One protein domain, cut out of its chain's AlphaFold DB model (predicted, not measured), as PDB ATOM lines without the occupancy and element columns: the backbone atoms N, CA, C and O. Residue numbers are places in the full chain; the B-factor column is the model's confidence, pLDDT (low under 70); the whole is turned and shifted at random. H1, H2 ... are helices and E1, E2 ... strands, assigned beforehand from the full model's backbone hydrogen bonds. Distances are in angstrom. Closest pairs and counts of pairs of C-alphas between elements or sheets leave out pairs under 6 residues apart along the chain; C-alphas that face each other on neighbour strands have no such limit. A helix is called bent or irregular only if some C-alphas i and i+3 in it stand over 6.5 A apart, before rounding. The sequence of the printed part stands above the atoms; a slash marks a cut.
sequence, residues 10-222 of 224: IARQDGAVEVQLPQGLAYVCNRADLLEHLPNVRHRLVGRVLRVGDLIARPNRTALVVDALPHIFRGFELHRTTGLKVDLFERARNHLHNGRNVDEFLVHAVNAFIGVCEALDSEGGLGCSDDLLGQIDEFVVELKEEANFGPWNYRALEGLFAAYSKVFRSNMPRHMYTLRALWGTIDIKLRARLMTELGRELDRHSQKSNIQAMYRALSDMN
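This is residues 10 to 222 of the 224 residues of an uncharacterized protein of Monosporascus sp. CRB-8-3 (UniProt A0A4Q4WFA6). Two lobes follow each other along the longest axis: a small one, a three-stranded sheet with the long helix H5 along its strand E2, and a larger one of helices H6 to H12. In the larger lobe H7, H8, H9 and H10 form an up-and-down bundle, each running against the one before, with H6 side by side with H7. Printed are 213 residues with twelve named helices and three strands, in the order H1 E1 E2 H2 H3 E3, then H4 to H12. The sheet, E2 E1 E3, is mixed and the class is mostly helix. The whole is compact, with a radius of gyration of the C-alphas of 17.4 A and spans of 57 by 45 by 30 A.

Start at H1, residues 10 to 13, which only grazes the sheet. E1, residues 16 to 20, and E2, residues 26 to 30, are an antiparallel hairpin at 150 degrees, with N 17 and O 29 2.8 A apart, within hydrogen-bond range. H2, residues 31 to 37, only grazes the sheet; H3, residues 39 to 43, is not on it. E3, residues 49 to 51, is parallel to E1 at 28 degrees, with N 20 and O 50 at 2.8 A. H4, residues 52 to 55, is not on the sheet. H5, residues 63 to 82, only just irregular with C-alphas 67 and 70 6.52 A apart, is on the sheet at a height of 6.6 A. Its residues 63 to 72 touch the hub H7, residues 102 to 119, about perpendicular at 83 degrees, closest at C-alphas Val 65 and Gly 115, 4.2 A. H6, residues 90 to 98, makes a hairpin with H7, closest at C-alphas 92 and 109, 4.9 A. H8, residues 130 to 146, makes another, at C-alphas 109 and 143, 7.4 A. H9, residues 154 to 164, touches H7 at C-alphas 114 and 163, 5.2 A. H10, residues 173 to 185, touches H8 at C-alphas 137 and 178, 6.2 A. H11, residues 188 to 202, touches H12, residues 210 to 220, at C-alphas 202 and 212, 6.2 A. Every O i to N i+4 pair is within range in H2, H6, H7, H8, H9, H11 and H12, against 14 of 16 in H5, 8 of 9 in H10 and 0 of 1 in H3, where 1 of 2 O i to N i+3 pairs is; H1 and H4 are too short.

Find C-alpha 10 at (55.775, 132.415, 126.484), where H1 begins. H5 runs 29.4 A from C-alpha 63 at (86.600, 143.138, 114.230); H7 spans 25.5 A and H8 24.5 A. H12 ends at C-alpha 220, (75.501, 171.587, 98.198).

The C-alphas farthest apart, Ile 10 and Lys 189, are 57.7 A apart. The printed part has no cut, and no link is long. Its mean pLDDT is 84.5; residues 10 to 14, 99 to 100, 102, 147 to 153 and 205 to 208 are under 70.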
ATOM      1  N   ILE A  10      55.891 130.968 126.235       55.31
ATOM      2  CA  ILE A  10      55.775 132.415 126.484       55.31
ATOM      3  C   ILE A  10      56.495 133.196 125.379       55.31
ATOM      4  O   ILE A  10      55.904 134.065 124.740       55.31
ATOM      5  N   ALA A  11      57.725 132.798 125.037       53.38
ATOM      6  CA  ALA A  11      58.445 133.303 123.868       53.38
ATOM      7  C   ALA A  11      57.657 133.078 122.565       53.38
ATOM      8  O   ALA A  11      57.815 133.822 121.594       53.38
ATOM      9  N   ARG A  12      56.785 132.053 122.525       53.78
ATOM     10  CA  ARG A  12      55.935 131.746 121.372       53.78
ATOM     11  C   ARG A  12      54.775 132.705 121.199       53.78
ATOM     12  O   ARG A  12      54.439 132.952 120.042       53.78
ATOM     13  N   GLN A  13      54.216 133.206 122.290       56.66
ATOM     14  CA  GLN A  13      53.115 134.166 122.290       56.66
ATOM     15  C   GLN A  13      53.605 135.616 122.175       56.66
ATOM     16  O   GLN A  13      52.921 136.429 121.567       56.66
ATOM     17  N   ASP A  14      54.817 135.905 122.653       68.81
ATOM     18  CA  ASP A  14      55.385 137.260 122.732       68.81
ATOM     19  C   ASP A  14      56.293 137.635 121.538       68.81
ATOM     20  O   ASP A  14      57.070 138.585 121.578       68.81
ATOM     21  N   GLY A  15      56.260 136.838 120.463       81.44
ATOM     22  CA  GLY A  15      57.002 137.135 119.233       81.44
ATOM     23  C   GLY A  15      58.527 137.170 119.394       81.44
ATOM     24  O   GLY A  15      59.198 137.846 118.619       81.44
ATOM     25  N   ALA A  16      59.092 136.458 120.372       90.06
ATOM     26  CA  ALA A  16      60.525 136.486 120.634       90.06
ATOM     27  C   ALA A  16      61.342 135.777 119.535       90.06
ATOM     28  O   ALA A  16      60.918 134.778 118.939       90.06
ATOM     29  N   VAL A  17      62.539 136.304 119.289       92.94
ATOM     30  CA  VAL A  17      63.516 135.809 118.318       92.94
ATOM     31  C   VAL A  17      64.847 135.622 119.026       92.94
ATOM     32  O   VAL A  17      65.356 136.547 119.655       92.94
ATOM     33  N   GLU A  18      65.420 134.435 118.887       94.62
ATOM     34  CA  GLU A  18      66.799 134.168 119.270       94.62
ATOM     35  C   GLU A  18      67.733 134.723 118.192       94.62
ATOM     36  O   GLU A  18      67.710 134.302 117.034       94.62
ATOM     37  N   VAL A  19      68.559 135.689 118.564       95.50
ATOM     38  CA  VAL A  19      69.558 136.309 117.707       95.50
ATOM     39  C   VAL A  19      70.913 135.686 118.001       95.50
ATOM     40  O   VAL A  19      71.460 135.879 119.080       95.50
ATOM     41  N   GLN A  20      71.470 134.965 117.032       95.38
ATOM     42  CA  GLN A  20      72.771 134.307 117.123       95.38
ATOM     43  C   GLN A  20      73.849 135.152 116.440       95.38
ATOM     44  O   GLN A  20      73.755 135.465 115.245       95.38
ATOM     45  N   LEU A  21      74.898 135.484 117.191       95.06
ATOM     46  CA  LEU A  21      76.036 136.255 116.702       95.06
ATOM     47  C   LEU A  21      77.171 135.349 116.192       95.06
ATOM     48  O   LEU A  21      77.310 134.215 116.657       95.06
ATOM     49  N   PRO A  22      78.033 135.843 115.278       89.50
ATOM     50  CA  PRO A  22      79.186 135.091 114.764       89.50
ATOM     51  C   PRO A  22      80.131 134.525 115.837       89.50
ATOM     52  O   PRO A  22      80.739 133.480 115.633       89.50
ATOM     53  N   GLN A  23      80.238 135.202 116.979       90.06
ATOM     54  CA  GLN A  23      81.087 134.847 118.118       90.06
ATOM     55  C   GLN A  23      80.467 133.809 119.072       90.06
ATOM     56  O   GLN A  23      81.017 133.554 120.138       90.06
ATOM     57  N   GLY A  24      79.313 133.228 118.726       90.50
ATOM     58  CA  GLY A  24      78.644 132.211 119.547       90.50
ATOM     59  C   GLY A  24      77.823 132.767 120.717       90.50
ATOM     60  O   GLY A  24      77.357 131.996 121.549       90.50
ATOM     61  N   LEU A  25      77.627 134.087 120.775       93.94
ATOM     62  CA  LEU A  25      76.688 134.724 121.702       93.94
ATOM     63  C   LEU A  25      75.263 134.663 121.146       93.94
ATOM     64  O   LEU A  25      75.072 134.725 119.928       93.94
ATOM     65  N   ALA A  26      74.279 134.591 122.039       94.69
ATOM     66  CA  ALA A  26      72.867 134.628 121.689       94.69
ATOM     67  C   ALA A  26      72.106 135.628 122.568       94.69
ATOM     68  O   ALA A  26      72.416 135.760 123.751       94.69
ATOM     69  N   TYR A  27      71.122 136.299 121.975       95.69
ATOM     70  CA  TYR A  27      70.233 137.264 122.629       95.69
ATOM     71  C   TYR A  27      68.782 136.932 122.303       95.69
ATOM     72  O   TYR A  27      68.497 136.429 121.215       95.69
ATOM     73  N   VAL A  28      67.852 137.237 123.201       95.00
ATOM     74  CA  VAL A  28      66.416 137.065 122.952       95.00
ATOM     75  C   VAL A  28      65.774 138.436 122.774       95.00
ATOM     76  O   VAL A  28      65.570 139.173 123.735       95.00
ATOM     77  N   CYS A  29      65.422 138.777 121.537       94.75
ATOM     78  CA  CYS A  29      64.873 140.086 121.172       94.75
ATOM     79  C   CYS A  29      63.405 139.974 120.738       94.75
ATOM     80  O   CYS A  29      62.940 138.903 120.342       94.75
ATOM     81  N   ASN A  30      62.662 141.080 120.780       92.75
ATOM     82  CA  ASN A  30      61.322 141.130 120.197       92.75
ATOM     83  C   ASN A  30      61.422 141.192 118.664       92.75
ATOM     84  O   ASN A  30      62.184 141.983 118.108       92.75
ATOM     85  N   ARG A  31      60.639 140.370 117.958       92.44
ATOM     86  CA  ARG A  31      60.578 140.402 116.493       92.44
ATOM     87  C   ARG A  31      60.152 141.764 115.950       92.44
ATOM     88  O   ARG A  31      60.698 142.171 114.928       92.44
ATOM     89  N   ALA A  32      59.160 142.408 116.559       91.12
ATOM     90  CA  ALA A  32      58.630 143.683 116.087       91.12
ATOM     91  C   ALA A  32      59.735 144.743 116.076       91.12
ATOM     92  O   ALA A  32      60.020 145.281 115.009       91.12
ATOM     93  N   ASP A  33      60.445 144.899 117.193       92.31
ATOM     94  CA  ASP A  33      61.536 145.867 117.338       92.31
ATOM     95  C   ASP A  33      62.660 145.611 116.330       92.31
ATOM     96  O   ASP A  33      63.155 146.536 115.694       92.31
ATOM     97  N   LEU A  34      63.044 144.344 116.114       94.38
ATOM     98  CA  LEU A  34      64.056 144.010 115.107       94.38
ATOM     99  C   LEU A  34      63.608 144.410 113.696       94.38
ATOM    100  O   LEU A  34      64.406 144.926 112.920       94.38
ATOM    101  N   LEU A  35      62.346 144.165 113.334       92.38
ATOM    102  CA  LEU A  35      61.829 144.503 112.006       92.38
ATOM    103  C   LEU A  35      61.596 146.007 111.843       92.38
ATOM    104  O   LEU A  35      61.688 146.511 110.721       92.38
ATOM    105  N   GLU A  36      61.264 146.710 112.918       92.50
ATOM    106  CA  GLU A  36      61.116 148.162 112.961       92.50
ATOM    107  C   GLU A  36      62.467 148.854 112.793       92.50
ATOM    108  O   GLU A  36      62.626 149.686 111.898       92.50
ATOM    109  N   HIS A  37      63.457 148.442 113.583       94.88
ATOM    110  CA  HIS A  37      64.722 149.152 113.693       94.88
ATOM    111  C   HIS A  37      65.811 148.690 112.713       94.88
ATOM    112  O   HIS A  37      66.674 149.486 112.338       94.88
ATOM    113  N   LEU A  38      65.775 147.428 112.271       95.56
ATOM    114  CA  LEU A  38      66.787 146.814 111.401       95.56
ATOM    115  C   LEU A  38      66.137 146.332 110.090       95.56
ATOM    116  O   LEU A  38      65.819 145.148 109.931       95.56
ATOM    117  N   PRO A  39      65.893 147.226 109.116       92.25
ATOM    118  CA  PRO A  39      65.065 146.926 107.948       92.25
ATOM    119  C   PRO A  39      65.576 145.746 107.107       92.25
ATOM    120  O   PRO A  39      64.761 144.993 106.565       92.25
ATOM    121  N   ASN A  40      66.893 145.510 107.050       92.50
ATOM    122  CA  ASN A  40      67.457 144.425 106.239       92.50
ATOM    123  C   ASN A  40      67.227 143.038 106.865       92.50
ATOM    124  O   ASN A  40      67.288 142.022 106.165       92.50
ATOM    125  N   VAL A  41      66.867 142.971 108.153       91.31
ATOM    126  CA  VAL A  41      66.481 141.724 108.835       91.31
ATOM    127  C   VAL A  41      65.199 141.138 108.237       91.31
ATOM    128  O   VAL A  41      65.057 139.913 108.162       91.31
ATOM    129  N   ARG A  42      64.281 141.981 107.736       85.25
ATOM    130  CA  ARG A  42      62.970 141.562 107.195       85.25
ATOM    131  C   ARG A  42      63.082 140.505 106.102       85.25
ATOM    132  O   ARG A  42      62.258 139.600 106.036       85.25
ATOM    133  N   HIS A  43      64.116 140.591 105.269       75.62
ATOM    134  CA  HIS A  43      64.297 139.709 104.115       75.62
ATOM    135  C   HIS A  43      64.831 138.315 104.471       75.62
ATOM    136  O   HIS A  43      64.902 137.443 103.607       75.62
ATOM    137  N   ARG A  44      65.259 138.107 105.719       76.19
ATOM    138  CA  ARG A  44      66.036 136.927 106.131       76.19
ATOM    139  C   ARG A  44      65.553 136.310 107.439       76.19
ATOM    140  O   ARG A  44      65.879 135.160 107.719       76.19
ATOM    141  N   LEU A  45      64.750 137.032 108.220       82.50
ATOM    142  CA  LEU A  45      64.157 136.522 109.447       82.50
ATOM    143  C   LEU A  45      62.973 135.589 109.152       82.50
ATOM    144  O   LEU A  45      61.802 135.979 109.217       82.50
ATOM    145  N   VAL A  46      63.284 134.326 108.872       74.88
ATOM    146  CA  VAL A  46      62.302 133.245 108.738       74.88
ATOM    147  C   VAL A  46      62.276 132.437 110.035       74.88
ATOM    148  O   VAL A  46      63.292 131.907 110.475       74.88
ATOM    149  N   GLY A  47      61.107 132.339 110.670       83.38
ATOM    150  CA  GLY A  47      60.976 131.649 111.956       83.38
ATOM    151  C   GLY A  47      61.500 132.481 113.130       83.38
ATOM    152  O   GLY A  47      61.240 133.681 113.196       83.38
ATOM    153  N   ARG A  48      62.176 131.834 114.085       87.25
ATOM    154  CA  ARG A  48      62.528 132.409 115.402       87.25
ATOM    155  C   ARG A  48      64.012 132.559 115.661       87.25
ATOM    156  O   ARG A  48      64.380 132.954 116.755       87.25
ATOM    157  N   VAL A  49      64.844 132.213 114.689       91.06
ATOM    158  CA  VAL A  49      66.292 132.300 114.829       91.06
ATOM    159  C   VAL A  49      66.807 133.269 113.780       91.06
ATOM    160  O   VAL A  49      66.540 133.098 112.591       91.06
ATOM    161  N   LEU A  50      67.543 134.280 114.227       92.56
ATOM    162  CA  LEU A  50      68.244 135.230 113.379       92.56
ATOM    163  C   LEU A  50      69.742 134.964 113.459       92.56
ATOM    164  O   LEU A  50      70.365 135.223 114.483       92.56
ATOM    165  N   ARG A  51      70.343 134.485 112.371       93.31
ATOM    166  CA  ARG A  51      71.800 134.346 112.269       93.31
ATOM    167  C   ARG A  51      72.382 135.637 111.708       93.31
ATOM    168  O   ARG A  51      72.342 135.871 110.505       93.31
ATOM    169  N   VAL A  52      72.923 136.481 112.581       92.44
ATOM    170  CA  VAL A  52      73.377 137.835 112.213       92.44
ATOM    171  C   VAL A  52      74.536 137.806 111.228       92.44
ATOM    172  O   VAL A  52      74.602 138.639 110.327       92.44
ATOM    173  N   GLY A  53      75.424 136.816 111.352       88.56
ATOM    174  CA  GLY A  53      76.539 136.652 110.424       88.56
ATOM    175  C   GLY A  53      76.088 136.623 108.963       88.56
ATOM    176  O   GLY A  53      76.748 137.220 108.118       88.56
ATOM    177  N   ASP A  54      74.942 136.016 108.666       89.38
ATOM    178  CA  ASP A  54      74.446 135.857 107.295       89.38
ATOM    179  C   ASP A  54      73.948 137.173 106.670       89.38
ATOM    180  O   ASP A  54      73.734 137.236 105.459       89.38
ATOM    181  N   LEU A  55      73.776 138.221 107.483       89.25
ATOM    182  CA  LEU A  55      73.303 139.543 107.060       89.25
ATOM    183  C   LEU A  55      74.425 140.541 106.795       89.25
ATOM    184  O   LEU A  55      74.200 141.531 106.111       89.25
ATOM    185  N   ILE A  56      75.613 140.295 107.344       90.06
ATOM    186  CA  ILE A  56      76.731 141.231 107.261       90.06
ATOM    187  C   ILE A  56      77.645 140.790 106.129       90.06
ATOM    188  O   ILE A  56      78.250 139.709 106.174       90.06
ATOM    189  N   ALA A  57      77.747 141.641 105.109       85.81
ATOM    190  CA  ALA A  57      78.622 141.434 103.971       85.81
ATOM    191  C   ALA A  57      80.065 141.204 104.442       85.81
ATOM    192  O   ALA A  57      80.534 141.837 105.385       85.81
ATOM    193  N   ARG A  58      80.799 140.308 103.767       83.94
ATOM    194  CA  ARG A  58      82.189 139.986 104.145       83.94
ATOM    195  C   ARG A  58      83.090 141.222 104.288       83.94
ATOM    196  O   ARG A  58      83.816 141.256 105.275       83.94
ATOM    197  N   PRO A  59      83.043 142.223 103.383       76.69
ATOM    198  CA  PRO A  59      83.843 143.440 103.535       76.69
ATOM    199  C   PRO A  59      83.521 144.238 104.807       76.69
ATOM    200  O   PRO A  59      84.414 144.868 105.355       76.69
ATOM    201  N   ASN A  60      82.283 144.150 105.304       77.75
ATOM    202  CA  ASN A  60      81.821 144.835 106.512       77.75
ATOM    203  C   ASN A  60      81.973 143.975 107.775       77.75
ATOM    204  O   ASN A  60      81.660 144.422 108.869       77.75
ATOM    205  N   ARG A  61      82.429 142.720 107.675       84.56
ATOM    206  CA  ARG A  61      82.604 141.841 108.839       84.56
ATOM    207  C   ARG A  61      83.970 142.081 109.489       84.56
ATOM    208  O   ARG A  61      84.819 141.192 109.528       84.56
ATOM    209  N   THR A  62      84.182 143.308 109.952       90.56
ATOM    210  CA  THR A  62      85.398 143.749 110.642       90.56
ATOM    211  C   THR A  62      85.383 143.309 112.109       90.56
ATOM    212  O   THR A  62      84.344 142.916 112.645       90.56
ATOM    213  N   ALA A  63      86.536 143.377 112.784       92.25
ATOM    214  CA  ALA A  63      86.600 143.138 114.230       92.25
ATOM    215  C   ALA A  63      85.718 144.134 115.004       92.25
ATOM    216  O   ALA A  63      84.989 143.731 115.902       92.25
ATOM    217  N   LEU A  64      85.698 145.402 114.573       93.31
ATOM    218  CA  LEU A  64      84.868 146.450 115.172       93.31
ATOM    219  C   LEU A  64      83.374 146.142 115.052       93.31
ATOM    220  O   LEU A  64      82.633 146.329 116.013       93.31
ATOM    221  N   VAL A  65      82.929 145.614 113.909       94.56
ATOM    222  CA  VAL A  65      81.548 145.142 113.762       94.56
ATOM    223  C   VAL A  65      81.265 143.995 114.716       94.56
ATOM    224  O   VAL A  65      80.275 144.050 115.439       94.56
ATOM    225  N   VAL A  66      82.128 142.977 114.772       93.50
ATOM    226  CA  VAL A  66      81.950 141.835 115.686       93.50
ATOM    227  C   VAL A  66      81.851 142.291 117.145       93.50
ATOM    228  O   VAL A  66      80.997 141.774 117.868       93.50
ATOM    229  N   ASP A  67      82.648 143.282 117.544       93.38
ATOM    230  CA  ASP A  67      82.630 143.880 118.882       93.38
ATOM    231  C   ASP A  67      81.377 144.737 119.138       93.38
ATOM    232  O   ASP A  67      80.895 144.801 120.268       93.38
ATOM    233  N   ALA A  68      80.799 145.355 118.102       95.00
ATOM    234  CA  ALA A  68      79.596 146.181 118.207       95.00
ATOM    235  C   ALA A  68      78.293 145.369 118.314       95.00
ATOM    236  O   ALA A  68      77.378 145.774 119.036       95.00
ATOM    237  N   LEU A  69      78.185 144.214 117.641       95.75
ATOM    238  CA  LEU A  69      76.945 143.415 117.626       95.75
ATOM    239  C   LEU A  69      76.411 143.063 119.032       95.75
ATOM    240  O   LEU A  69      75.208 143.220 119.247       95.75
ATOM    241  N   PRO A  70      77.240 142.639 120.010       95.00
ATOM    242  CA  PRO A  70      76.796 142.406 121.381       95.00
ATOM    243  C   PRO A  70      76.100 143.610 122.008       95.00
ATOM    244  O   PRO A  70      75.146 143.433 122.757       95.00
ATOM    245  N   HIS A  71      76.563 144.829 121.723       93.25
ATOM    246  CA  HIS A  71      75.979 146.052 122.269       93.25
ATOM    247  C   HIS A  71      74.618 146.340 121.648       93.25
ATOM    248  O   HIS A  71      73.656 146.567 122.378       93.25
ATOM    249  N   ILE A  72      74.524 146.216 120.323       95.69
ATOM    250  CA  ILE A  72      73.273 146.398 119.583       95.69
ATOM    251  C   ILE A  72      72.205 145.435 120.119       95.69
ATOM    252  O   ILE A  72      71.143 145.864 120.568       95.69
ATOM    253  N   PHE A  73      72.484 144.129 120.126       96.50
ATOM    254  CA  PHE A  73      71.467 143.131 120.478       96.50
ATOM    255  C   PHE A  73      71.190 143.031 121.974       96.50
ATOM    256  O   PHE A  73      70.055 142.738 122.352       96.50
ATOM    257  N   ARG A  74      72.159 143.375 122.828       94.88
ATOM    258  CA  ARG A  74      71.883 143.592 124.251       94.88
ATOM    259  C   ARG A  74      70.900 144.742 124.457       94.88
ATOM    260  O   ARG A  74      70.011 144.599 125.283       94.88
ATOM    261  N   GLY A  75      71.017 145.840 123.708       94.06
ATOM    262  CA  GLY A  75      70.059 146.950 123.772       94.06
ATOM    263  C   GLY A  75      68.626 146.506 123.458       94.06
ATOM    264  O   GLY A  75      67.701 146.825 124.201       94.06
ATOM    265  N   PHE A  76      68.442 145.688 122.418       95.50
ATOM    266  CA  PHE A  76      67.135 145.111 122.071       95.50
ATOM    267  C   PHE A  76      66.604 144.113 123.108       95.50
ATOM    268  O   PHE A  76      65.412 144.103 123.411       95.50
ATOM    269  N   GLU A  77      67.463 143.259 123.663       94.62
ATOM    270  CA  GLU A  77      67.076 142.327 124.730       94.62
ATOM    271  C   GLU A  77      66.683 143.065 126.021       94.62
ATOM    272  O   GLU A  77      65.683 142.728 126.661       94.62
ATOM    273  N   LEU A  78      67.425 144.115 126.386       93.12
ATOM    274  CA  LEU A  78      67.085 144.978 127.515       93.12
ATOM    275  C   LEU A  78      65.759 145.696 127.281       93.12
ATOM    276  O   LEU A  78      64.913 145.686 128.174       93.12
ATOM    277  N   HIS A  79      65.530 146.248 126.086       93.00
ATOM    278  CA  HIS A  79      64.249 146.867 125.752       93.00
ATOM    279  C   HIS A  79      63.088 145.889 125.916       93.00
ATOM    280  O   HIS A  79      62.118 146.191 126.607       93.00
ATOM    281  N   ARG A  80      63.232 144.666 125.397       91.56
ATOM    282  CA  ARG A  80      62.225 143.612 125.553       91.56
ATOM    283  C   ARG A  80      61.940 143.283 127.023       91.56
ATOM    284  O   ARG A  80      60.789 143.075 127.390       91.56
ATOM    285  N   THR A  81      62.975 143.165 127.851       90.38
ATOM    286  CA  THR A  81      62.837 142.699 129.245       90.38
ATOM    287  C   THR A  81      62.442 143.798 130.230       90.38
ATOM    288  O   THR A  81      61.863 143.494 131.270       90.38
ATOM    289  N   THR A  82      62.733 145.063 129.919       90.56
ATOM    290  CA  THR A  82      62.560 146.194 130.851       90.56
ATOM    291  C   THR A  82      61.625 147.290 130.341       90.56
ATOM    292  O   THR A  82      61.183 148.123 131.128       90.56
ATOM    293  N   GLY A  83      61.330 147.327 129.039       87.88
ATOM    294  CA  GLY A  83      60.597 148.413 128.381       87.88
ATOM    295  C   GLY A  83      61.420 149.689 128.146       87.88
ATOM    296  O   GLY A  83      60.913 150.635 127.544       87.88
ATOM    297  N   LEU A  84      62.681 149.748 128.592       89.56
ATOM    298  CA  LEU A  84      63.564 150.902 128.371       89.56
ATOM    299  C   LEU A  84      63.938 151.022 126.899       89.56
ATOM    300  O   LEU A  84      64.241 150.009 126.286       89.56
ATOM    301  N   LYS A  85      63.952 152.230 126.327       90.81
ATOM    302  CA  LYS A  85      64.341 152.433 124.919       90.81
ATOM    303  C   LYS A  85      65.688 151.769 124.610       90.81
ATOM    304  O   LYS A  85      66.593 151.797 125.439       90.81
ATOM    305  N   VAL A  86      65.817 151.223 123.401       92.88
ATOM    306  CA  VAL A  86      67.092 150.695 122.899       92.88
ATOM    307  C   VAL A  86      68.134 151.811 122.932       92.88
ATOM    308  O   VAL A  86      67.896 152.864 122.347       92.88
ATOM    309  N   ASP A  87      69.272 151.576 123.584       92.56
ATOM    310  CA  ASP A  87      70.432 152.472 123.565       92.56
ATOM    311  C   ASP A  87      71.636 151.730 122.967       92.56
ATOM    312  O   ASP A  87      72.160 150.781 123.554       92.56
ATOM    313  N   LEU A  88      72.063 152.159 121.778       93.50
ATOM    314  CA  LEU A  88      73.209 151.579 121.071       93.50
ATOM    315  C   LEU A  88      74.551 151.895 121.743       93.50
ATOM    316  O   LEU A  88      75.525 151.162 121.554       93.50
ATOM    317  N   PHE A  89      74.616 152.985 122.509       93.06
ATOM    318  CA  PHE A  89      75.858 153.588 122.981       93.06
ATOM    319  C   PHE A  89      75.958 153.687 124.503       93.06
ATOM    320  O   PHE A  89      76.965 154.195 124.989       93.06
ATOM    321  N   GLU A  90      75.003 153.143 125.265       90.06
ATOM    322  CA  GLU A  90      74.990 153.150 126.740       90.06
ATOM    323  C   GLU A  90      76.372 152.818 127.323       90.06
ATOM    324  O   GLU A  90      76.948 153.567 128.115       90.06
ATOM    325  N   ARG A  91      76.963 151.699 126.889       86.19
ATOM    326  CA  ARG A  91      78.265 151.257 127.395       86.19
ATOM    327  C   ARG A  91      79.403 152.183 126.965       86.19
ATOM    328  O   ARG A  91      80.312 152.415 127.756       86.19
ATOM    329  N   ALA A  92      79.361 152.704 125.742       88.38
ATOM    330  CA  ALA A  92      80.371 153.631 125.247       88.38
ATOM    331  C   ALA A  92      80.322 154.963 126.017       88.38
ATOM    332  O   ALA A  92      81.358 155.433 126.476       88.38
ATOM    333  N   ARG A  93      79.123 155.497 126.283       88.69
ATOM    334  CA  ARG A  93      78.904 156.662 127.157       88.69
ATOM    335  C   ARG A  93      79.362 156.408 128.587       88.69
ATOM    336  O   ARG A  93      80.031 157.246 129.178       88.69
ATOM    337  N   ASN A  94      79.063 155.230 129.136       85.56
ATOM    338  CA  ASN A  94      79.538 154.851 130.466       85.56
ATOM    339  C   ASN A  94      81.068 154.831 130.543       85.56
ATOM    340  O   ASN A  94      81.625 155.185 131.580       85.56
ATOM    341  N   HIS A  95      81.745 154.427 129.468       81.12
ATOM    342  CA  HIS A  95      83.199 154.492 129.375       81.12
ATOM    343  C   HIS A  95      83.705 155.936 129.281       81.12
ATOM    344  O   HIS A  95      84.608 156.288 130.038       81.12
ATOM    345  N   LEU A  96      83.097 156.765 128.429       77.06
ATOM    346  CA  LEU A  96      83.454 158.181 128.284       77.06
ATOM    347  C   LEU A  96      83.327 158.949 129.609       77.06
ATOM    348  O   LEU A  96      84.278 159.590 130.037       77.06
ATOM    349  N   HIS A  97      82.190 158.830 130.300       77.06
ATOM    350  CA  HIS A  97      81.880 159.685 131.452       77.06
ATOM    351  C   HIS A  97      82.457 159.203 132.793       77.06
ATOM    352  O   HIS A  97      82.592 159.997 133.720       77.06
ATOM    353  N   ASN A  98      82.798 157.915 132.934       70.81
ATOM    354  CA  ASN A  98      83.291 157.359 134.208       70.81
ATOM    355  C   ASN A  98      84.809 157.103 134.221       70.81
ATOM    356  O   ASN A  98      85.346 156.518 135.169       70.81
ATOM    357  N   GLY A  99      85.509 157.497 133.162       60.62
ATOM    358  CA  GLY A  99      86.907 157.175 132.954       60.62
ATOM    359  C   GLY A  99      87.886 158.052 133.730       60.62
ATOM    360  O   GLY A  99      87.869 159.269 133.611       60.62
ATOM    361  N   ARG A 100      88.833 157.441 134.457       61.72
ATOM    362  CA  ARG A 100      90.014 158.165 134.983       61.72
ATOM    363  C   ARG A 100      91.064 158.464 133.900       61.72
ATOM    364  O   ARG A 100      91.952 159.273 134.141       61.72
ATOM    365  N   ASN A 101      90.975 157.793 132.746       71.62
ATOM    366  CA  ASN A 101      91.918 157.870 131.628       71.62
ATOM    367  C   ASN A 101      91.174 158.191 130.320       71.62
ATOM    368  O   ASN A 101      90.818 157.287 129.565       71.62
ATOM    369  N   VAL A 102      90.889 159.474 130.097       68.31
ATOM    370  CA  VAL A 102      90.035 159.968 129.000       68.31
ATOM    371  C   VAL A 102      90.476 159.437 127.629       68.31
ATOM    372  O   VAL A 102      89.631 159.001 126.852       68.31
ATOM    373  N   ASP A 103      91.783 159.365 127.364       73.94
ATOM    374  CA  ASP A 103      92.317 158.935 126.063       73.94
ATOM    375  C   ASP A 103      91.992 157.468 125.731       73.94
ATOM    376  O   ASP A 103      91.629 157.137 124.602       73.94
ATOM    377  N   GLU A 104      92.091 156.573 126.715       73.62
ATOM    378  CA  GLU A 104      91.790 155.148 126.538       73.62
ATOM    379  C   GLU A 104      90.293 154.924 126.300       73.62
ATOM    380  O   GLU A 104      89.895 154.187 125.393       73.62
ATOM    381  N   PHE A 105      89.444 155.606 127.070       77.19
ATOM    382  CA  PHE A 105      87.996 155.487 126.923       77.19
ATOM    383  C   PHE A 105      87.480 156.137 125.639       77.19
ATOM    384  O   PHE A 105      86.542 155.615 125.032       77.19
ATOM    385  N   LEU A 106      88.138 157.196 125.167       80.69
ATOM    386  CA  LEU A 106      87.838 157.810 123.882       80.69
ATOM    387  C   LEU A 106      88.081 156.838 122.721       80.69
ATOM    388  O   LEU A 106      87.244 156.733 121.826       80.69
ATOM    389  N   VAL A 107      89.174 156.066 122.749       84.06
ATOM    390  CA  VAL A 107      89.442 155.036 121.727       84.06
ATOM    391  C   VAL A 107      88.330 153.987 121.695       84.06
ATOM    392  O   VAL A 107      87.854 153.629 120.617       84.06
ATOM    393  N   HIS A 108      87.872 153.517 122.857       86.06
ATOM    394  CA  HIS A 108      86.760 152.565 122.929       86.06
ATOM    395  C   HIS A 108      85.463 153.132 122.352       86.06
ATOM    396  O   HIS A 108      84.750 152.434 121.633       86.06
ATOM    397  N   ALA A 109      85.171 154.396 122.640       88.50
ATOM    398  CA  ALA A 109      83.961 155.056 122.185       88.50
ATOM    399  C   ALA A 109      83.972 155.315 120.665       88.50
ATOM    400  O   ALA A 109      82.978 155.050 119.987       88.50
ATOM    401  N   VAL A 110      85.122 155.717 120.109       89.25
ATOM    402  CA  VAL A 110      85.342 155.833 118.656       89.25
ATOM    403  C   VAL A 110      85.174 154.477 117.969       89.25
ATOM    404  O   VAL A 110      84.459 154.371 116.974       89.25
ATOM    405  N   ASN A 111      85.784 153.425 118.515       90.69
ATOM    406  CA  ASN A 111      85.673 152.074 117.967       90.69
ATOM    407  C   ASN A 111      84.229 151.555 117.997       90.69
ATOM    408  O   ASN A 111      83.782 150.948 117.024       90.69
ATOM    409  N   ALA A 112      83.485 151.831 119.073       92.50
ATOM    410  CA  ALA A 112      82.070 151.489 119.176       92.50
ATOM    411  C   ALA A 112      81.234 152.226 118.120       92.50
ATOM    412  O   ALA A 112      80.427 151.597 117.441       92.50
ATOM    413  N   PHE A 113      81.459 153.530 117.927       93.50
ATOM    414  CA  PHE A 113      80.790 154.301 116.878       93.50
ATOM    415  C   PHE A 113      81.024 153.706 115.488       93.50
ATOM    416  O   PHE A 113      80.066 153.454 114.753       93.50
ATOM    417  N   ILE A 114      82.291 153.444 115.148       92.81
ATOM    418  CA  ILE A 114      82.670 152.884 113.847       92.81
ATOM    419  C   ILE A 114      82.004 151.520 113.645       92.81
ATOM    420  O   ILE A 114      81.314 151.316 112.647       92.81
ATOM    421  N   GLY A 115      82.142 150.616 114.618       94.94
ATOM    422  CA  GLY A 115      81.565 149.275 114.547       94.94
ATOM    423  C   GLY A 115      80.040 149.280 114.431       94.94
ATOM    424  O   GLY A 115      79.487 148.497 113.662       94.94
ATOM    425  N   VAL A 116      79.346 150.182 115.134       96.12
ATOM    426  CA  VAL A 116      77.885 150.326 115.030       96.12
ATOM    427  C   VAL A 116      77.480 150.823 113.644       96.12
ATOM    428  O   VAL A 116      76.593 150.232 113.032       96.12
ATOM    429  N   CYS A 117      78.131 151.857 113.107       94.81
ATOM    430  CA  CYS A 117      77.797 152.372 111.777       94.81
ATOM    431  C   CYS A 117      78.050 151.334 110.674       94.81
ATOM    432  O   CYS A 117      77.226 151.180 109.776       94.81
ATOM    433  N   GLU A 118      79.152 150.583 110.754       93.62
ATOM    434  CA  GLU A 118      79.448 149.497 109.811       93.62
ATOM    435  C   GLU A 118      78.449 148.331 109.936       93.62
ATOM    436  O   GLU A 118      77.997 147.787 108.927       93.62
ATOM    437  N   ALA A 119      78.055 147.961 111.159       95.25
ATOM    438  CA  ALA A 119      77.058 146.915 111.391       95.25
ATOM    439  C   ALA A 119      75.672 147.311 110.857       95.25
ATOM    440  O   ALA A 119      74.923 146.457 110.372       95.25
ATOM    441  N   LEU A 120      75.338 148.600 110.938       95.25
ATOM    442  CA  LEU A 120      74.068 149.179 110.505       95.25
ATOM    443  C   LEU A 120      74.112 149.740 109.074       95.25
ATOM    444  O   LEU A 120      73.142 150.372 108.651       95.25
ATOM    445  N   ASP A 121      75.188 149.476 108.321       92.00
ATOM    446  CA  ASP A 121      75.324 149.859 106.913       92.00
ATOM    447  C   ASP A 121      74.057 149.469 106.137       92.00
ATOM    448  O   ASP A 121      73.614 148.314 106.155       92.00
ATOM    449  N   SER A 122      73.456 150.446 105.459       86.38
ATOM    450  CA  SER A 122      72.225 150.225 104.704       86.38
ATOM    451  C   SER A 122      72.411 149.324 103.482       86.38
ATOM    452  O   SER A 122      71.448 148.688 103.062       86.38
ATOM    453  N   GLU A 123      73.623 149.256 102.920       84.50
ATOM    454  CA  GLU A 123      73.927 148.482 101.709       84.50
ATOM    455  C   GLU A 123      74.381 147.052 102.024       84.50
ATOM    456  O   GLU A 123      74.026 146.116 101.305       84.50
ATOM    457  N   GLY A 124      75.165 146.874 103.090       86.06
ATOM    458  CA  GLY A 124      75.837 145.604 103.397       86.06
ATOM    459  C   GLY A 124      75.668 145.092 104.826       86.06
ATOM    460  O   GLY A 124      76.325 144.113 105.184       86.06
ATOM    461  N   GLY A 125      74.848 145.748 105.648       92.69
ATOM    462  CA  GLY A 125      74.635 145.414 107.055       92.69
ATOM    463  C   GLY A 125      73.164 145.206 107.413       92.69
ATOM    464  O   GLY A 125      72.314 144.883 106.579       92.69
ATOM    465  N   LEU A 126      72.856 145.402 108.693       94.44
ATOM    466  CA  LEU A 126      71.517 145.233 109.270       94.44
ATOM    467  C   LEU A 126      70.525 146.318 108.818       94.44
ATOM    468  O   LEU A 126      69.308 146.139 108.935       94.44
ATOM    469  N   GLY A 127      71.044 147.420 108.273       92.75
ATOM    470  CA  GLY A 127      70.296 148.644 108.049       92.75
ATOM    471  C   GLY A 127      69.966 149.360 109.359       92.75
ATOM    472  O   GLY A 127      70.087 148.809 110.451       92.75
ATOM    473  N   CYS A 128      69.527 150.607 109.235       92.38
ATOM    474  CA  CYS A 128      69.313 151.501 110.367       92.38
ATOM    475  C   CYS A 128      67.957 152.200 110.222       92.38
ATOM    476  O   CYS A 128      67.716 152.812 109.186       92.38
ATOM    477  N   SER A 129      67.058 152.113 111.201       92.56
ATOM    478  CA  SER A 129      65.863 152.976 111.263       92.56
ATOM    479  C   SER A 129      66.216 154.412 111.633       92.56
ATOM    480  O   SER A 129      67.258 154.641 112.236       92.56
ATOM    481  N   ASP A 130      65.294 155.338 111.394       90.62
ATOM    482  CA  ASP A 130      65.427 156.757 111.739       90.62
ATOM    483  C   ASP A 130      65.713 156.973 113.237       90.62
ATOM    484  O   ASP A 130      66.545 157.807 113.587       90.62
ATOM    485  N   ASP A 131      65.112 156.166 114.117       91.00
ATOM    486  CA  ASP A 131      65.330 156.243 115.568       91.00
ATOM    487  C   ASP A 131      66.762 155.874 115.974       91.00
ATOM    488  O   ASP A 131      67.440 156.641 116.658       91.00
ATOM    489  N   LEU A 132      67.247 154.707 115.531       93.56
ATOM    490  CA  LEU A 132      68.636 154.284 115.759       93.56
ATOM    491  C   LEU A 132      69.626 155.272 115.146       93.56
ATOM    492  O   LEU A 132      70.665 155.575 115.726       93.56
ATOM    493  N   LEU A 133      69.283 155.790 113.975       91.44
ATOM    494  CA  LEU A 133      70.096 156.744 113.260       91.44
ATOM    495  C   LEU A 133      70.189 158.085 114.017       91.44
ATOM    496  O   LEU A 133      71.266 158.675 114.095       91.44
ATOM    497  N   GLY A 134      69.111 158.507 114.683       91.31
ATOM    498  CA  GLY A 134      69.124 159.631 115.618       91.31
ATOM    499  C   GLY A 134      70.079 159.427 116.801       91.31
ATOM    500  O   GLY A 134      70.753 160.373 117.199       91.31
ATOM    501  N   GLN A 135      70.211 158.199 117.316       93.19
ATOM    502  CA  GLN A 135      71.182 157.893 118.376       93.19
ATOM    503  C   GLN A 135      72.628 157.997 117.886       93.19
ATOM    504  O   GLN A 135      73.493 158.449 118.632       93.19
ATOM    505  N   ILE A 136      72.896 157.607 116.633       93.50
ATOM    506  CA  ILE A 136      74.211 157.780 115.994       93.50
ATOM    507  C   ILE A 136      74.554 159.272 115.901       93.50
ATOM    508  O   ILE A 136      75.667 159.668 116.245       93.50
ATOM    509  N   ASP A 137      73.594 160.101 115.482       91.25
ATOM    510  CA  ASP A 137      73.767 161.554 115.406       91.25
ATOM    511  C   ASP A 137      74.010 162.197 116.780       91.25
ATOM    512  O   ASP A 137      74.859 163.072 116.906       91.25
ATOM    513  N   GLU A 138      73.261 161.793 117.809       90.75
ATOM    514  CA  GLU A 138      73.490 162.214 119.202       90.75
ATOM    515  C   GLU A 138      74.911 161.858 119.650       90.75
ATOM    516  O   GLU A 138      75.686 162.726 120.051       90.75
ATOM    517  N   PHE A 139      75.275 160.584 119.512       91.38
ATOM    518  CA  PHE A 139      76.517 160.078 120.071       91.38
ATOM    519  C   PHE A 139      77.757 160.643 119.378       91.38
ATOM    520  O   PHE A 139      78.774 160.865 120.026       91.38
ATOM    521  N   VAL A 140      77.702 160.934 118.075       87.00
ATOM    522  CA  VAL A 140      78.854 161.536 117.390       87.00
ATOM    523  C   VAL A 140      79.100 162.989 117.806       87.00
ATOM    524  O   VAL A 140      80.243 163.448 117.790       87.00
ATOM    525  N   VAL A 141      78.046 163.717 118.191       84.25
ATOM    526  CA  VAL A 141      78.173 165.068 118.754       84.25
ATOM    527  C   VAL A 141      78.771 164.990 120.156       84.25
ATOM    528  O   VAL A 141      79.741 165.697 120.415       84.25
ATOM    529  N   GLU A 142      78.282 164.078 121.003       86.69
ATOM    530  CA  GLU A 142      78.858 163.814 122.333       86.69
ATOM    531  C   GLU A 142      80.350 163.456 122.228       86.69
ATOM    532  O   GLU A 142      81.197 164.089 122.852       86.69
ATOM    533  N   LEU A 143      80.697 162.503 121.352       83.38
ATOM    534  CA  LEU A 143      82.085 162.123 121.075       83.38
ATOM    535  C   LEU A 143      82.942 163.322 120.687       83.38
ATOM    536  O   LEU A 143      84.094 163.417 121.098       83.38
ATOM    537  N   LYS A 144      82.397 164.228 119.873       77.56
ATOM    538  CA  LYS A 144      83.118 165.417 119.438       77.56
ATOM    539  C   LYS A 144      83.393 166.384 120.584       77.56
ATOM    540  O   LYS A 144      84.467 166.987 120.604       77.56
ATOM    541  N   GLU A 145      82.426 166.575 121.471       78.56
ATOM    542  CA  GLU A 145      82.554 167.465 122.625       78.56
ATOM    543  C   GLU A 145      83.577 166.918 123.629       78.56
ATOM    544  O   GLU A 145      84.435 167.668 124.093       78.56
ATOM    545  N   GLU A 146      83.564 165.604 123.863       75.69
ATOM    546  CA  GLU A 146      84.476 164.921 124.789       75.69
ATOM    547  C   GLU A 146      85.903 164.779 124.246       75.69
ATOM    548  O   GLU A 146      86.879 164.876 124.989       75.69
ATOM    549  N   ALA A 147      86.062 164.567 122.936       67.38
ATOM    550  CA  ALA A 147      87.363 164.251 122.352       67.38
ATOM    551  C   ALA A 147      88.377 165.401 122.396       67.38
ATOM    552  O   ALA A 147      89.542 165.147 122.089       67.38
ATOM    553  N   ASN A 148      87.933 166.640 122.686       59.50
ATOM    554  CA  ASN A 148      88.677 167.895 122.526       59.50
ATOM    555  C   ASN A 148      89.785 167.750 121.471       59.50
ATOM    556  O   ASN A 148      90.962 167.810 121.825       59.50
ATOM    557  N   PHE A 149      89.381 167.412 120.230       56.50
ATOM    558  CA  PHE A 149      90.215 166.862 119.147       56.50
ATOM    559  C   PHE A 149      91.452 167.726 118.850       56.50
ATOM    560  O   PHE A 149      91.488 168.478 117.875       56.50
ATOM    561  N   GLY A 150      92.468 167.655 119.705       51.88
ATOM    562  CA  GLY A 150      93.699 168.417 119.585       51.88
ATOM    563  C   GLY A 150      94.513 167.974 118.362       51.88
ATOM    564  O   GLY A 150      94.018 167.272 117.484       51.88
ATOM    565  N   PRO A 151      95.812 168.308 118.287       48.44
ATOM    566  CA  PRO A 151      96.671 167.918 117.161       48.44
ATOM    567  C   PRO A 151      96.905 166.399 117.030       48.44
ATOM    568  O   PRO A 151      97.684 165.968 116.178       48.44
ATOM    569  N   TRP A 152      96.235 165.578 117.839       51.16
ATOM    570  CA  TRP A 152      96.188 164.136 117.682       51.16
ATOM    571  C   TRP A 152      94.863 163.676 117.076       51.16
ATOM    572  O   TRP A 152      93.775 164.014 117.530       51.16
ATOM    573  N   ASN A 153      95.041 162.767 116.117       64.69
ATOM    574  CA  ASN A 153      94.102 161.746 115.663       64.69
ATOM    575  C   ASN A 153      93.259 162.025 114.411       64.69
ATOM    576  O   ASN A 153      92.100 161.625 114.312       64.69
ATOM    577  N   TYR A 154      93.909 162.560 113.373       70.75
ATOM    578  CA  TYR A 154      93.412 162.507 111.994       70.75
ATOM    579  C   TYR A 154      92.838 161.142 111.584       70.75
ATOM    580  O   TYR A 154      91.856 161.101 110.855       70.75
ATOM    581  N   ARG A 155      93.404 160.033 112.087       74.19
ATOM    582  CA  ARG A 155      92.906 158.677 111.815       74.19
ATOM    583  C   ARG A 155      91.549 158.389 112.459       74.19
ATOM    584  O   ARG A 155      90.732 157.729 111.833       74.19
ATOM    585  N   ALA A 156      91.297 158.871 113.676       77.69
ATOM    586  CA  ALA A 156      89.982 158.737 114.297       77.69
ATOM    587  C   ALA A 156      88.941 159.583 113.565       77.69
ATOM    588  O   ALA A 156      87.883 159.063 113.243       77.69
ATOM    589  N   LEU A 157      89.247 160.844 113.237       77.88
ATOM    590  CA  LEU A 157      88.332 161.688 112.458       77.88
ATOM    591  C   LEU A 157      88.030 161.086 111.078       77.88
ATOM    592  O   LEU A 157      86.879 161.080 110.650       77.88
ATOM    593  N   GLU A 158      89.046 160.532 110.414       79.44
ATOM    594  CA  GLU A 158      88.903 159.779 109.165       79.44
ATOM    595  C   GLU A 158      87.998 158.554 109.341       79.44
ATOM    596  O   GLU A 158      87.047 158.387 108.580       79.44
ATOM    597  N   GLY A 159      88.223 157.753 110.386       83.56
ATOM    598  CA  GLY A 159      87.400 156.586 110.706       83.56
ATOM    599  C   GLY A 159      85.946 156.939 111.024       83.56
ATOM    600  O   GLY A 159      85.039 156.316 110.481       83.56
ATOM    601  N   LEU A 160      85.709 157.967 111.845       86.56
ATOM    602  CA  LEU A 160      84.366 158.454 112.182       86.56
ATOM    603  C   LEU A 160      83.623 158.924 110.926       86.56
ATOM    604  O   LEU A 160      82.472 158.548 110.712       86.56
ATOM    605  N   PHE A 161      84.285 159.707 110.069       85.19
ATOM    606  CA  PHE A 161      83.693 160.204 108.829       85.19
ATOM    607  C   PHE A 161      83.381 159.067 107.845       85.19
ATOM    608  O   PHE A 161      82.272 158.993 107.310       85.19
ATOM    609  N   ALA A 162      84.329 158.147 107.644       84.75
ATOM    610  CA  ALA A 162      84.143 156.990 106.776       84.75
ATOM    611  C   ALA A 162      83.004 156.088 107.273       84.75
ATOM    612  O   ALA A 162      82.160 155.672 106.479       84.75
ATOM    613  N   ALA A 163      82.928 155.835 108.580       90.06
ATOM    614  CA  ALA A 163      81.877 155.021 109.174       90.06
ATOM    615  C   ALA A 163      80.502 155.696 109.064       90.06
ATOM    616  O   ALA A 163      79.545 155.072 108.607       90.06
ATOM    617  N   TYR A 164      80.406 156.992 109.381       90.81
ATOM    618  CA  TYR A 164      79.152 157.744 109.278       90.81
ATOM    619  C   TYR A 164      78.596 157.765 107.847       90.81
ATOM    620  O   TYR A 164      77.383 157.675 107.647       90.81
ATOM    621  N   SER A 165      79.472 157.778 106.834       87.69
ATOM    622  CA  SER A 165      79.065 157.696 105.425       87.69
ATOM    623  C   SER A 165      78.229 156.458 105.088       87.69
ATOM    624  O   SER A 165      77.438 156.499 104.151       87.69
ATOM    625  N   LYS A 166      78.363 155.365 105.855       88.38
ATOM    626  CA  LYS A 166      77.622 154.111 105.646       88.38
ATOM    627  C   LYS A 166      76.161 154.200 106.074       88.38
ATOM    628  O   LYS A 166      75.332 153.454 105.560       88.38
ATOM    629  N   VAL A 167      75.829 155.131 106.963       90.94
ATOM    630  CA  VAL A 167      74.476 155.303 107.517       90.94
ATOM    631  C   VAL A 167      73.842 156.653 107.163       90.94
ATOM    632  O   VAL A 167      72.657 156.856 107.418       90.94
ATOM    633  N   PHE A 168      74.607 157.567 106.558       90.62
ATOM    634  CA  PHE A 168      74.177 158.926 106.232       90.62
ATOM    635  C   PHE A 168      72.942 158.984 105.321       90.62
ATOM    636  O   PHE A 168      72.851 158.280 104.315       90.62
ATOM    637  N   ARG A 169      72.030 159.917 105.628       88.31
ATOM    638  CA  ARG A 169      70.821 160.189 104.840       88.31
ATOM    639  C   ARG A 169      70.650 161.676 104.551       88.31
ATOM    640  O   ARG A 169      70.359 162.467 105.443       88.31
ATOM    641  N   SER A 170      70.760 162.059 103.281       85.94
ATOM    642  CA  SER A 170      70.702 163.468 102.858       85.94
ATOM    643  C   SER A 170      69.316 164.113 102.971       85.94
ATOM    644  O   SER A 170      69.207 165.335 102.990       85.94
ATOM    645  N   ASN A 171      68.243 163.321 103.036       84.75
ATOM    646  CA  ASN A 171      66.868 163.817 103.139       84.75
ATOM    647  C   ASN A 171      66.452 164.188 104.573       84.75
ATOM    648  O   ASN A 171      65.319 164.618 104.782       84.75
ATOM    649  N   MET A 172      67.344 164.032 105.553       84.44
ATOM    650  CA  MET A 172      67.066 164.329 106.952       84.44
ATOM    651  C   MET A 172      67.855 165.559 107.429       84.44
ATOM    652  O   MET A 172      69.088 165.539 107.424       84.44
ATOM    653  N   PRO A 173      67.183 166.623 107.914       86.75
ATOM    654  CA  PRO A 173      67.856 167.840 108.373       86.75
ATOM    655  C   PRO A 173      68.889 167.609 109.482       86.75
ATOM    656  O   PRO A 173      69.939 168.251 109.493       86.75
ATOM    657  N   ARG A 174      68.611 166.667 110.393       85.38
ATOM    658  CA  ARG A 174      69.511 166.309 111.496       85.38
ATOM    659  C   ARG A 174      70.858 165.787 110.987       85.38
ATOM    660  O   ARG A 174      71.895 166.278 111.413       85.38
ATOM    661  N   HIS A 175      70.842 164.915 109.983       86.44
ATOM    662  CA  HIS A 175      72.052 164.386 109.352       86.44
ATOM    663  C   HIS A 175      72.884 165.461 108.670       86.44
ATOM    664  O   HIS A 175      74.108 165.461 108.761       86.44
ATOM    665  N   MET A 176      72.226 166.405 107.999       88.38
ATOM    666  CA  MET A 176      72.912 167.543 107.390       88.38
ATOM    667  C   MET A 176      73.605 168.408 108.450       88.38
ATOM    668  O   MET A 176      74.723 168.877 108.231       88.38
ATOM    669  N   TYR A 177      72.973 168.592 109.614       87.38
ATOM    670  CA  TYR A 177      73.580 169.282 110.751       87.38
ATOM    671  C   TYR A 177      74.785 168.514 111.310       87.38
ATOM    672  O   TYR A 177      75.864 169.094 111.439       87.38
ATOM    673  N   THR A 178      74.636 167.215 111.574       87.38
ATOM    674  CA  THR A 178      75.714 166.352 112.076       87.38
ATOM    675  C   THR A 178      76.898 166.311 111.111       87.38
ATOM    676  O   THR A 178      78.035 166.547 111.517       87.38
ATOM    677  N   LEU A 179      76.645 166.108 109.813       88.75
ATOM    678  CA  LEU A 179      77.670 166.119 108.769       88.75
ATOM    679  C   LEU A 179      78.431 167.447 108.750       88.75
ATOM    680  O   LEU A 179      79.660 167.451 108.707       88.75
ATOM    681  N   ARG A 180      77.725 168.580 108.836       86.31
ATOM    682  CA  ARG A 180      78.353 169.905 108.925       86.31
ATOM    683  C   ARG A 180      79.198 170.047 110.188       86.31
ATOM    684  O   ARG A 180      80.301 170.590 110.124       86.31
ATOM    685  N   ALA A 181      78.695 169.573 111.325       82.50
ATOM    686  CA  ALA A 181      79.382 169.650 112.607       82.50
ATOM    687  C   ALA A 181      80.666 168.809 112.630       82.50
ATOM    688  O   ALA A 181      81.655 169.272 113.205       82.50
ATOM    689  N   LEU A 182      80.653 167.628 112.003       80.94
ATOM    690  CA  LEU A 182      81.817 166.755 111.833       80.94
ATOM    691  C   LEU A 182      82.794 167.316 110.806       80.94
ATOM    692  O   LEU A 182      83.973 167.462 111.095       80.94
ATOM    693  N   TRP A 183      82.327 167.711 109.622       83.75
ATOM    694  CA  TRP A 183      83.209 168.271 108.594       83.75
ATOM    695  C   TRP A 183      83.897 169.556 109.064       83.75
ATOM    696  O   TRP A 183      85.075 169.791 108.781       83.75
ATOM    697  N   GLY A 184      83.181 170.374 109.841       80.06
ATOM    698  CA  GLY A 184      83.682 171.613 110.426       80.06
ATOM    699  C   GLY A 184      84.900 171.439 111.336       80.06
ATOM    700  O   GLY A 184      85.714 172.357 111.394       80.06
ATOM    701  N   THR A 185      85.071 170.286 111.993       75.81
ATOM    702  CA  THR A 185      86.224 170.022 112.879       75.81
ATOM    703  C   THR A 185      87.443 169.473 112.150       75.81
ATOM    704  O   THR A 185      88.548 169.520 112.683       75.81
ATOM    705  N   ILE A 186      87.264 168.964 110.932       77.50
ATOM    706  CA  ILE A 186      88.340 168.391 110.126       77.50
ATOM    707  C   ILE A 186      89.175 169.532 109.537       77.50
ATOM    708  O   ILE A 186      88.635 170.428 108.886       77.50
ATOM    709  N   ASP A 187      90.493 169.503 109.746       77.56
ATOM    710  CA  ASP A 187      91.401 170.502 109.185       77.56
ATOM    711  C   ASP A 187      91.493 170.402 107.651       77.56
ATOM    712  O   ASP A 187      91.203 169.371 107.042       77.56
ATOM    713  N   ILE A 188      91.955 171.470 107.001       78.00
ATOM    714  CA  ILE A 188      91.992 171.544 105.535       78.00
ATOM    715  C   ILE A 188      92.862 170.460 104.877       78.00
ATOM    716  O   ILE A 188      92.523 169.991 103.789       78.00
ATOM    717  N   LYS A 189      93.957 170.022 105.518       76.81
ATOM    718  CA  LYS A 189      94.828 168.974 104.971       76.81
ATOM    719  C   LYS A 189      94.143 167.614 105.033       76.81
ATOM    720  O   LYS A 189      94.183 166.886 104.040       76.81
ATOM    721  N   LEU A 190      93.490 167.279 106.148       77.69
ATOM    722  CA  LEU A 190      92.722 166.040 106.239       77.69
ATOM    723  C   LEU A 190      91.508 166.059 105.303       77.69
ATOM    724  O   LEU A 190      91.255 165.050 104.649       77.69
ATOM    725  N   ARG A 191      90.818 167.198 105.141       83.19
ATOM    726  CA  ARG A 191      89.715 167.327 104.167       83.19
ATOM    727  C   ARG A 191      90.152 166.941 102.757       83.19
ATOM    728  O   ARG A 191      89.481 166.139 102.123       83.19
ATOM    729  N   ALA A 192      91.294 167.442 102.279       80.19
ATOM    730  CA  ALA A 192      91.797 167.104 100.944       80.19
ATOM    731  C   ALA A 192      92.046 165.593 100.768       80.19
ATOM    732  O   ALA A 192      91.726 165.010  99.727       80.19
ATOM    733  N   ARG A 193      92.577 164.938 101.809       79.44
ATOM    734  CA  ARG A 193      92.785 163.487 101.813       79.44
ATOM    735  C   ARG A 193      91.463 162.721 101.818       79.44
ATOM    736  O   ARG A 193      91.287 161.841 100.980       79.44
ATOM    737  N   LEU A 194      90.532 163.096 102.691       79.06
ATOM    738  CA  LEU A 194      89.200 162.492 102.755       79.06
ATOM    739  C   LEU A 194      88.441 162.656 101.446       79.06
ATOM    740  O   LEU A 194      87.794 161.718 101.010       79.06
ATOM    741  N   MET A 195      88.574 163.796 100.769       80.56
ATOM    742  CA  MET A 195      87.976 163.993  99.448       80.56
ATOM    743  C   MET A 195      88.589 163.095  98.381       80.56
ATOM    744  O   MET A 195      87.877 162.609  97.505       80.56
ATOM    745  N   THR A 196      89.891 162.822  98.469       79.75
ATOM    746  CA  THR A 196      90.553 161.864  97.576       79.75
ATOM    747  C   THR A 196      90.044 160.442  97.818       79.75
ATOM    748  O   THR A 196      89.789 159.705  96.868       79.75
ATOM    749  N   GLU A 197      89.895 160.041  99.081       76.12
ATOM    750  CA  GLU A 197      89.374 158.721  99.456       76.12
ATOM    751  C   GLU A 197      87.895 158.581  99.087       76.12
ATOM    752  O   GLU A 197      87.519 157.603  98.447       76.12
ATOM    753  N   LEU A 198      87.088 159.603  99.377       75.69
ATOM    754  CA  LEU A 198      85.685 159.678  98.995       75.69
ATOM    755  C   LEU A 198      85.533 159.563  97.477       75.69
ATOM    756  O   LEU A 198      84.752 158.739  97.018       75.69
ATOM    757  N   GLY A 199      86.334 160.294  96.695       75.25
ATOM    758  CA  GLY A 199      86.353 160.191  95.232       75.25
ATOM    759  C   GLY A 199      86.632 158.772  94.723       75.25
ATOM    760  O   GLY A 199      85.926 158.293  93.843       75.25
ATOM    761  N   ARG A 200      87.591 158.052  95.325       77.00
ATOM    762  CA  ARG A 200      87.872 156.646  94.966       77.00
ATOM    763  C   ARG A 200      86.717 155.706  95.298       77.00
ATOM    764  O   ARG A 200      86.502 154.733  94.580       77.00
ATOM    765  N   GLU A 201      86.011 155.958  96.395       73.50
ATOM    766  CA  GLU A 201      84.835 155.172  96.764       73.50
ATOM    767  C   GLU A 201      83.642 155.481  95.848       73.50
ATOM    768  O   GLU A 201      82.908 154.563  95.484       73.50
ATOM    769  N   LEU A 202      83.483 156.723  95.373       76.31
ATOM    770  CA  LEU A 202      82.465 157.060  94.368       76.31
ATOM    771  C   LEU A 202      82.642 156.270  93.067       76.31
ATOM    772  O   LEU A 202      81.650 155.827  92.498       76.31
ATOM    773  N   ASP A 203      83.882 156.034  92.633       72.44
ATOM    774  CA  ASP A 203      84.167 155.231  91.434       72.44
ATOM    775  C   ASP A 203      83.770 153.749  91.596       72.44
ATOM    776  O   ASP A 203      83.583 153.032  90.611       72.44
ATOM    777  N   ARG A 204      83.654 153.272  92.841       71.75
ATOM    778  CA  ARG A 204      83.339 151.875  93.188       71.75
ATOM    779  C   ARG A 204      81.867 151.652  93.509       71.75
ATOM    780  O   ARG A 204      81.383 150.527  93.386       71.75
ATOM    781  N   HIS A 205      81.168 152.696  93.937       67.69
ATOM    782  CA  HIS A 205      79.793 152.616  94.406       67.69
ATOM    783  C   HIS A 205      78.793 153.128  93.363       67.69
ATOM    784  O   HIS A 205      79.082 153.955  92.504       67.69
ATOM    785  N   SER A 206      77.558 152.628  93.436       61.69
ATOM    786  CA  SER A 206      76.487 153.106  92.557       61.69
ATOM    787  C   SER A 206      76.135 154.575  92.843       61.69
ATOM    788  O   SER A 206      76.284 155.056  93.970       61.69
ATOM    789  N   GLN A 207      75.551 155.270  91.857       61.41
ATOM    790  CA  GLN A 207      75.073 156.659  91.999       61.41
ATOM    791  C   GLN A 207      74.009 156.868  93.099       61.41
ATOM    792  O   GLN A 207      73.637 158.010  93.374       61.41
ATOM    793  N   LYS A 208      73.479 155.790  93.691       61.41
ATOM    794  CA  LYS A 208      72.478 155.817  94.769       61.41
ATOM    795  C   LYS A 208      73.056 155.465  96.145       61.41
ATOM    796  O   LYS A 208      72.279 155.292  97.075       61.41
ATOM    797  N   SER A 209      74.376 155.343  96.271       80.06
ATOM    798  CA  SER A 209      75.015 155.017  97.546       80.06
ATOM    799  C   SER A 209      74.978 156.167  98.550       80.06
ATOM    800  O   SER A 209      74.946 157.344  98.168       80.06
ATOM    801  N   ASN A 210      75.056 155.845  99.842       82.12
ATOM    802  CA  ASN A 210      75.134 156.863 100.900       82.12
ATOM    803  C   ASN A 210      76.408 157.709 100.787       82.12
ATOM    804  O   ASN A 210      76.388 158.906 101.061       82.12
ATOM    805  N   ILE A 211      77.493 157.116 100.283       81.56
ATOM    806  CA  ILE A 211      78.753 157.799  99.977       81.56
ATOM    807  C   ILE A 211      78.525 158.897  98.927       81.56
ATOM    808  O   ILE A 211      78.944 160.041  99.112       81.56
ATOM    809  N   GLN A 212      77.782 158.591  97.858       82.56
ATOM    810  CA  GLN A 212      77.399 159.572  96.840       82.56
ATOM    811  C   GLN A 212      76.459 160.648  97.393       82.56
ATOM    812  O   GLN A 212      76.601 161.821  97.031       82.56
ATOM    813  N   ALA A 213      75.512 160.273  98.257       85.00
ATOM    814  CA  ALA A 213      74.611 161.215  98.915       85.00
ATOM    815  C   ALA A 213      75.376 162.186  99.827       85.00
ATOM    816  O   ALA A 213      75.127 163.389  99.786       85.00
ATOM    817  N   MET A 214      76.344 161.681 100.594       86.75
ATOM    818  CA  MET A 214      77.202 162.477 101.469       86.75
ATOM    819  C   MET A 214      78.111 163.416 100.670       86.75
ATOM    820  O   MET A 214      78.214 164.591 101.013       86.75
ATOM    821  N   TYR A 215      78.706 162.942  99.569       85.88
ATOM    822  CA  TYR A 215      79.489 163.794  98.667       85.88
ATOM    823  C   TYR A 215      78.657 164.963  98.127       85.88
ATOM    824  O   TYR A 215      79.076 166.113  98.220       85.88
ATOM    825  N   ARG A 216      77.450 164.686  97.607       85.69
ATOM    826  CA  ARG A 216      76.550 165.734  97.095       85.69
ATOM    827  C   ARG A 216      76.153 166.716  98.188       85.69
ATOM    828  O   ARG A 216      76.219 167.914  97.965       85.69
ATOM    829  N   ALA A 217      75.829 166.219  99.381       87.25
ATOM    830  CA  ALA A 217      75.512 167.063 100.526       87.25
ATOM    831  C   ALA A 217      76.658 168.026 100.880       87.25
ATOM    832  O   ALA A 217      76.408 169.194 101.167       87.25
ATOM    833  N   LEU A 218      77.914 167.568 100.836       86.31
ATOM    834  CA  LEU A 218      79.076 168.433 101.060       86.31
ATOM    835  C   LEU A 218      79.225 169.497  99.965       86.31
ATOM    836  O   LEU A 218      79.489 170.656 100.298       86.31
ATOM    837  N   SER A 219      79.015 169.133  98.693       84.94
ATOM    838  CA  SER A 219      79.001 170.092  97.576       84.94
ATOM    839  C   SER A 219      77.896 171.136  97.742       84.94
ATOM    840  O   SER A 219      78.166 172.330  97.654       84.94
ATOM    841  N   ASP A 220      76.670 170.708  98.050       85.69
ATOM    842  CA  ASP A 220      75.501 171.587  98.198       85.69
ATOM    843  C   ASP A 220      75.663 172.577  99.363       85.69
ATOM    844  O   ASP A 220      75.119 173.682  99.344       85.69
ATOM    845  N   MET A 221      76.437 172.204 100.384       83.06
ATOM    846  CA  MET A 221      76.780 173.077 101.506       83.06
ATOM    847  C   MET A 221      77.966 174.020 101.223       83.06
ATOM    848  O   MET A 221      78.351 174.763 102.126       83.06
ATOM    849  N   ASN A 222      78.547 174.008 100.014       80.00
ATOM    850  CA  ASN A 222      79.784 174.718  99.652       80.00
ATOM    851  C   ASN A 222      80.958 174.400 100.599       80.00
ATOM    852  O   ASN A 222      81.741 175.278 100.963       80.00
TER     853      ASN A 222